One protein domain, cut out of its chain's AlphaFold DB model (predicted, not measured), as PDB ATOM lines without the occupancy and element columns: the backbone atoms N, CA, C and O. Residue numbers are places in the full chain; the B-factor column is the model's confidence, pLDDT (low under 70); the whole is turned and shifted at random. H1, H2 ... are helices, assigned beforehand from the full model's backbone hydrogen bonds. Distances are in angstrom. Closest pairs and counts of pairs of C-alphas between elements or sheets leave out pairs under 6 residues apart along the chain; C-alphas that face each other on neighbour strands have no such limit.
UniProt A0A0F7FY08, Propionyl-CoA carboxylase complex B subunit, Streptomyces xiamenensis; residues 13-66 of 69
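What this domain is: This is residues 13 to 66 of the 69 residues of the protein "Propionyl-CoA carboxylase complex B subunit" of Streptomyces xiamenensis (UniProt A0A0F7FY08). The printed part makes a wide, open U: the long helix H1 is one arm, an unnamed stretch sweeps away from its end, and the other arm is a loose loop that ends in the short helix H2. The middle between the arms is empty. The printed part has 54 residues with two named helices, H1 then H2, and no named strand; the class is all helix, with 23 residues, under half, in named elements. It is extended, with a radius of gyration of the C-alphas of 16.2 A and spans of 39 by 33 by 19 A.

Where its parts are: H1, residues 13 to 30, runs 25.7 A from C-alpha 13 at (-5.700, 37.074, 13.573) to C-alpha 30 at (-26.775, 23.119, 8.897). H2, residues 61 to 65, ends with C-alpha 65 at (-19.247, 35.343, 38.058).

How they stand to each other: H1 and H2 are apart, with no C-alphas within 8 A. Residues 13 to 41 and 59 to 66 stand free. In H1 every O i to N i+4 pair is within hydrogen-bond range; in H2 0 of 1 is, beside 1 of 2 O i to N i+3 pairs.

The domain as a whole: The C-alphas farthest apart, of Glu 13 and Arg 51, are 43.0 A apart. The printed part has no cut, and the link is long, 30 residues. Residues 31 to 49, 53 and 56 to 66 have pLDDT under 70.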
ATOM      1  N   GLU A  13      -5.894  38.522  13.683       97.94
ATOM      2  CA  GLU A  13      -5.700  37.074  13.573       97.94
ATOM      3  C   GLU A  13      -6.586  36.315  14.571       97.94
ATOM      4  O   GLU A  13      -7.263  35.357  14.192       97.94
ATOM      5  N   GLU A  14      -6.649  36.773  15.827       97.69
ATOM      6  CA  GLU A  14      -7.531  36.207  16.859       97.69
ATOM      7  C   GLU A  14      -9.009  36.347  16.471       97.69
ATOM      8  O   GLU A  14      -9.791  35.395  16.592       97.69
ATOM      9  N   LEU A  15      -9.397  37.516  15.947       96.44
ATOM     10  CA  LEU A  15     -10.752  37.755  15.454       96.44
ATOM     11  C   LEU A  15     -11.078  36.853  14.252       96.44
ATOM     12  O   LEU A  15     -12.165  36.270  14.201       96.44
ATOM     13  N   ALA A  16     -10.145  36.700  13.307       96.12
ATOM     14  CA  ALA A  16     -10.309  35.811  12.160       96.12
ATOM     15  C   ALA A  16     -10.483  34.345  12.598       96.12
ATOM     16  O   ALA A  16     -11.407  33.673  12.129       96.12
ATOM     17  N   ALA A  17      -9.666  33.873  13.545       97.44
ATOM     18  CA  ALA A  17      -9.761  32.529  14.110       97.44
ATOM     19  C   ALA A  17     -11.110  32.295  14.817       97.44
ATOM     20  O   ALA A  17     -11.793  31.303  14.543       97.44
ATOM     21  N   ALA A  18     -11.550  33.234  15.664       95.19
ATOM     22  CA  ALA A  18     -12.838  33.145  16.352       95.19
ATOM     23  C   ALA A  18     -14.021  33.089  15.364       95.19
ATOM     24  O   ALA A  18     -14.916  32.247  15.497       95.19
ATOM     25  N   VAL A  19     -14.012  33.940  14.331       95.75
ATOM     26  CA  VAL A  19     -15.049  33.949  13.285       95.75
ATOM     27  C   VAL A  19     -15.031  32.654  12.462       95.75
ATOM     28  O   VAL A  19     -16.103  32.140  12.132       95.75
ATOM     29  N   ALA A  20     -13.855  32.091  12.166       96.88
ATOM     30  CA  ALA A  20     -13.732  30.814  11.462       96.88
ATOM     31  C   ALA A  20     -14.364  29.654  12.256       96.88
ATOM     32  O   ALA A  20     -15.163  28.900  11.696       96.88
ATOM     33  N   VAL A  21     -14.099  29.561  13.566       96.12
ATOM     34  CA  VAL A  21     -14.690  28.532  14.445       96.12
ATOM     35  C   VAL A  21     -16.217  28.647  14.505       96.12
ATOM     36  O   VAL A  21     -16.915  27.637  14.371       96.12
ATOM     37  N   VAL A  22     -16.757  29.864  14.649       94.50
ATOM     38  CA  VAL A  22     -18.216  30.091  14.655       94.50
ATOM     39  C   VAL A  22     -18.841  29.664  13.324       94.50
ATOM     40  O   VAL A  22     -19.840  28.942  13.322       94.50
ATOM     41  N   ARG A  23     -18.240  30.042  12.187       93.31
ATOM     42  CA  ARG A  23     -18.722  29.646  10.851       93.31
ATOM     43  C   ARG A  23     -18.695  28.130  10.655       93.31
ATOM     44  O   ARG A  23     -19.688  27.577  10.188       93.31
ATOM     45  N   ALA A  24     -17.617  27.459  11.062       93.62
ATOM     46  CA  ALA A  24     -17.499  26.004  10.977       93.62
ATOM     47  C   ALA A  24     -18.588  25.285  11.795       93.62
ATOM     48  O   ALA A  24     -19.199  24.335  11.307       93.62
ATOM     49  N   ARG A  25     -18.900  25.770  13.008       89.38
ATOM     50  CA  ARG A  25     -19.988  25.215  13.835       89.38
ATOM     51  C   ARG A  25     -21.373  25.430  13.223       89.38
ATOM     52  O   ARG A  25     -22.180  24.506  13.257       89.38
ATOM     53  N   VAL A  26     -21.639  26.600  12.636       89.38
ATOM     54  CA  VAL A  26     -22.906  26.866  11.927       89.38
ATOM     55  C   VAL A  26     -23.049  25.970  10.693       89.38
ATOM     56  O   VAL A  26     -24.117  25.399  10.485       89.38
ATOM     57  N   ALA A  27     -21.980  25.785   9.913       89.00
ATOM     58  CA  ALA A  27     -21.985  24.893   8.752       89.00
ATOM     59  C   ALA A  27     -22.231  23.426   9.149       89.00
ATOM     60  O   ALA A  27     -23.064  22.758   8.538       89.00
ATOM     61  N   ALA A  28     -21.580  22.947  10.216       85.12
ATOM     62  CA  ALA A  28     -21.805  21.601  10.746       85.12
ATOM     63  C   ALA A  28     -23.265  21.389  11.195       85.12
ATOM     64  O   ALA A  28     -23.872  20.384  10.840       85.12
ATOM     65  N   ALA A  29     -23.856  22.358  11.905       80.94
ATOM     66  CA  ALA A  29     -25.254  22.292  12.346       80.94
ATOM     67  C   ALA A  29     -26.273  22.403  11.191       80.94
ATOM     68  O   ALA A  29     -27.377  21.868  11.281       80.94
ATOM     69  N   ALA A  30     -25.923  23.069  10.086       77.69
ATOM     70  CA  ALA A  30     -26.775  23.119   8.897       77.69
ATOM     71  C   ALA A  30     -26.894  21.747   8.203       77.69
ATOM     72  O   ALA A  30     -27.942  21.446   7.628       77.69
ATOM     73  N   GLY A  31     -25.854  20.908   8.297       67.12
ATOM     74  CA  GLY A  31     -25.836  19.545   7.756       67.12
ATOM     75  C   GLY A  31     -26.641  18.515   8.558       67.12
ATOM     76  O   GLY A  31     -26.921  17.441   8.040       67.12
ATOM     77  N   THR A  32     -27.055  18.820   9.794       62.66
ATOM     78  CA  THR A  32     -27.750  17.870  10.689       62.66
ATOM     79  C   THR A  32     -29.279  18.007  10.691       62.66
ATOM     80  O   THR A  32     -29.931  17.583  11.644       62.66
ATOM     81  N   LYS A  33     -29.881  18.595   9.645       57.16
ATOM     82  CA  LYS A  33     -31.348  18.680   9.485       57.16
ATOM     83  C   LYS A  33     -31.975  17.286   9.313       57.16
ATOM     84  O   LYS A  33     -32.153  16.817   8.195       57.16
ATOM     85  N   GLY A  34     -32.329  16.649  10.428       56.34
ATOM     86  CA  GLY A  34     -33.012  15.351  10.461       56.34
ATOM     87  C   GLY A  34     -32.703  14.501  11.695       56.34
ATOM     88  O   GLY A  34     -33.495  13.629  12.031       56.34
ATOM     89  N   ALA A  35     -31.598  14.767  12.398       59.53
ATOM     90  CA  ALA A  35     -31.310  14.121  13.675       59.53
ATOM     91  C   ALA A  35     -31.961  14.903  14.826       59.53
ATOM     92  O   ALA A  35     -31.726  16.104  14.971       59.53
ATOM     93  N   GLU A  36     -32.747  14.220  15.660       59.41
ATOM     94  CA  GLU A  36     -33.228  14.782  16.921       59.41
ATOM     95  C   GLU A  36     -32.022  15.073  17.826       59.41
ATOM     96  O   GLU A  36     -31.238  14.181  18.162       59.41
ATOM     97  N   ALA A  37     -31.812  16.349  18.157       60.06
ATOM     98  CA  ALA A  37     -30.653  16.761  18.934       60.06
ATOM     99  C   ALA A  37     -30.807  16.288  20.393       60.06
ATOM    100  O   ALA A  37     -31.829  16.586  21.015       60.06
ATOM    101  N   PRO A  38     -29.810  15.595  20.976       60.97
ATOM    102  CA  PRO A  38     -29.908  15.114  22.349       60.97
ATOM    103  C   PRO A  38     -30.008  16.285  23.333       60.97
ATOM    104  O   PRO A  38     -29.351  17.314  23.156       60.97
ATOM    105  N   ALA A  39     -30.796  16.104  24.398       59.53
ATOM    106  CA  ALA A  39     -30.971  17.095  25.458       59.53
ATOM    107  C   ALA A  39     -29.601  17.572  26.006       59.53
ATOM    108  O   ALA A  39     -28.845  16.749  26.535       59.53
ATOM    109  N   PRO A  40     -29.241  18.868  25.884       57.22
ATOM    110  CA  PRO A  40     -27.918  19.345  26.287       57.22
ATOM    111  C   PRO A  40     -27.672  19.239  27.803       57.22
ATOM    112  O   PRO A  40     -28.606  19.200  28.602       57.22
ATOM    113  N   GLY A  41     -26.398  19.200  28.214       53.25
ATOM    114  CA  GLY A  41     -25.988  18.891  29.592       53.25
ATOM    115  C   GLY A  41     -25.270  20.017  30.346       53.25
ATOM    116  O   GLY A  41     -24.853  21.019  29.775       53.25
ATOM    117  N   GLY A  42     -25.084  19.817  31.656       53.97
ATOM    118  CA  GLY A  42     -24.320  20.677  32.577       53.97
ATOM    119  C   GLY A  42     -24.932  22.062  32.759       53.97
ATOM    120  O   GLY A  42     -25.742  22.273  33.658       53.97
ATOM    121  N   TRP A  43     -24.610  22.954  31.823       54.84
ATOM    122  CA  TRP A  43     -25.238  24.265  31.630       54.84
ATOM    123  C   TRP A  43     -26.608  24.173  30.926       54.84
ATOM    124  O   TRP A  43     -27.061  25.077  30.235       54.84
ATOM    125  N   ALA A  44     -27.256  23.043  31.193       53.16
ATOM    126  CA  ALA A  44     -28.670  22.736  31.105       53.16
ATOM    127  C   ALA A  44     -28.978  21.808  32.304       53.16
ATOM    128  O   ALA A  44     -29.666  22.230  33.228       53.16
ATOM    129  N   ALA A  45     -28.345  20.620  32.388       58.84
ATOM    130  CA  ALA A  45     -28.302  19.821  33.631       58.84
ATOM    131  C   ALA A  45     -27.091  18.858  33.791       58.84
ATOM    132  O   ALA A  45     -26.845  17.998  32.945       58.84
ATOM    133  N   ARG A  46     -26.365  18.940  34.922       57.59
ATOM    134  CA  ARG A  46     -25.682  17.813  35.627       57.59
ATOM    135  C   ARG A  46     -25.669  18.068  37.151       57.59
ATOM    136  O   ARG A  46     -24.632  18.026  37.807       57.59
ATOM    137  N   GLY A  47     -26.841  18.342  37.729       64.50
ATOM    138  CA  GLY A  47     -26.982  18.706  39.149       64.50
ATOM    139  C   GLY A  47     -26.603  17.618  40.170       64.50
ATOM    140  O   GLY A  47     -26.392  17.947  41.329       64.50
ATOM    141  N   GLY A  48     -26.492  16.347  39.761       58.88
ATOM    142  CA  GLY A  48     -26.177  15.223  40.658       58.88
ATOM    143  C   GLY A  48     -24.688  14.992  40.957       58.88
ATOM    144  O   GLY A  48     -24.368  14.156  41.792       58.88
ATOM    145  N   ALA A  49     -23.769  15.710  40.300       67.81
ATOM    146  CA  ALA A  49     -22.320  15.578  40.536       67.81
ATOM    147  C   ALA A  49     -21.809  16.403  41.740       67.81
ATOM    148  O   ALA A  49     -20.617  16.413  42.037       67.81
ATOM    149  N   VAL A  50     -22.707  17.113  42.426       70.44
ATOM    150  CA  VAL A  50     -22.428  17.981  43.575       70.44
ATOM    151  C   VAL A  50     -23.307  17.555  44.751       70.44
ATOM    152  O   VAL A  50     -24.478  17.242  44.562       70.44
ATOM    153  N   ARG A  51     -22.773  17.567  45.985       73.12
ATOM    154  CA  ARG A  51     -23.522  17.126  47.190       73.12
ATOM    155  C   ARG A  51     -24.809  17.921  47.446       73.12
ATOM    156  O   ARG A  51     -25.683  17.460  48.170       73.12
ATOM    157  N   ARG A  52     -24.901  19.127  46.889       74.56
ATOM    158  CA  ARG A  52     -26.073  19.999  46.911       74.56
ATOM    159  C   ARG A  52     -26.293  20.506  45.483       74.56
ATOM    160  O   ARG A  52     -25.348  21.084  44.944       74.56
ATOM    161  N   PRO A  53     -27.476  20.303  44.875       69.88
ATOM    162  CA  PRO A  53     -27.744  20.755  43.514       69.88
ATOM    163  C   PRO A  53     -27.460  22.248  43.342       69.88
ATOM    164  O   PRO A  53     -27.882  23.070  44.158       69.88
ATOM    165  N   LEU A  54     -26.749  22.591  42.269       71.44
ATOM    166  CA  LEU A  54     -26.583  23.977  41.845       71.44
ATOM    167  C   LEU A  54     -27.897  24.479  41.221       71.44
ATOM    168  O   LEU A  54     -28.552  23.704  40.517       71.44
ATOM    169  N   PRO A  55     -28.280  25.755  41.428       70.00
ATOM    170  CA  PRO A  55     -29.373  26.363  40.678       70.00
ATOM    171  C   PRO A  55     -29.123  26.226  39.168       70.00
ATOM    172  O   PRO A  55     -27.977  26.391  38.736       70.00
ATOM    173  N   PRO A  56     -30.152  25.928  38.353       66.19
ATOM    174  CA  PRO A  56     -29.981  25.850  36.907       66.19
ATOM    175  C   PRO A  56     -29.488  27.207  36.376       66.19
ATOM    176  O   PRO A  56     -30.014  28.245  36.791       66.19
ATOM    177  N   PRO A  57     -28.484  27.242  35.482       66.94
ATOM    178  CA  PRO A  57     -27.968  28.501  34.963       66.94
ATOM    179  C   PRO A  57     -29.025  29.186  34.090       66.94
ATOM    180  O   PRO A  57     -29.285  28.784  32.958       66.94
ATOM    181  N   GLY A  58     -29.638  30.231  34.645       64.06
ATOM    182  CA  GLY A  58     -30.607  31.094  33.973       64.06
ATOM    183  C   GLY A  58     -30.043  32.479  33.627       64.06
ATOM    184  O   GLY A  58     -28.864  32.763  33.872       64.06
ATOM    185  N   PRO A  59     -30.880  33.380  33.084       57.03
ATOM    186  CA  PRO A  59     -30.520  34.782  32.881       57.03
ATOM    187  C   PRO A  59     -30.044  35.407  34.204       57.03
ATOM    188  O   PRO A  59     -30.772  35.384  35.191       57.03
ATOM    189  N   GLY A  60     -28.812  35.927  34.242       59.22
ATOM    190  CA  GLY A  60     -28.165  36.411  35.474       59.22
ATOM    191  C   GLY A  60     -27.008  35.537  35.985       59.22
ATOM    192  O   GLY A  60     -26.156  36.034  36.722       59.22
ATOM    193  N   ALA A  61     -26.917  34.264  35.576       61.88
ATOM    194  CA  ALA A  61     -25.910  33.327  36.096       61.88
ATOM    195  C   ALA A  61     -24.456  33.746  35.790       61.88
ATOM    196  O   ALA A  61     -23.564  33.529  36.607       61.88
ATOM    197  N   TRP A  62     -24.216  34.393  34.646       62.41
ATOM    198  CA  TRP A  62     -22.887  34.884  34.260       62.41
ATOM    199  C   TRP A  62     -22.493  36.171  34.994       62.41
ATOM    200  O   TRP A  62     -21.328  36.364  35.329       62.41
ATOM    201  N   GLN A  63     -23.466  37.034  35.301       59.59
ATOM    202  CA  GLN A  63     -23.263  38.282  36.038       59.59
ATOM    203  C   GLN A  63     -22.767  38.019  37.468       59.59
ATOM    204  O   GLN A  63     -21.941  38.775  37.976       59.59
ATOM    205  N   ALA A  64     -23.205  36.918  38.091       59.03
ATOM    206  CA  ALA A  64     -22.700  36.477  39.390       59.03
ATOM    207  C   ALA A  64     -21.193  36.149  39.366       59.03
ATOM    208  O   ALA A  64     -20.498  36.419  40.341       59.03
ATOM    209  N   GLY A  65     -20.673  35.639  38.242       58.38
ATOM    210  CA  GLY A  65     -19.247  35.343  38.058       58.38
ATOM    211  C   GLY A  65     -18.363  36.566  37.783       58.38
ATOM    212  O   GLY A  65     -17.144  36.455  37.861       58.38
ATOM    213  N   TYR A  66     -18.946  37.732  37.481       58.31
ATOM    214  CA  TYR A  66     -18.198  38.972  37.227       58.31
ATOM    215  C   TYR A  66     -17.978  39.826  38.490       58.31
ATOM    216  O   TYR A  66     -17.273  40.833  38.457       58.31
TER     217      TYR A  66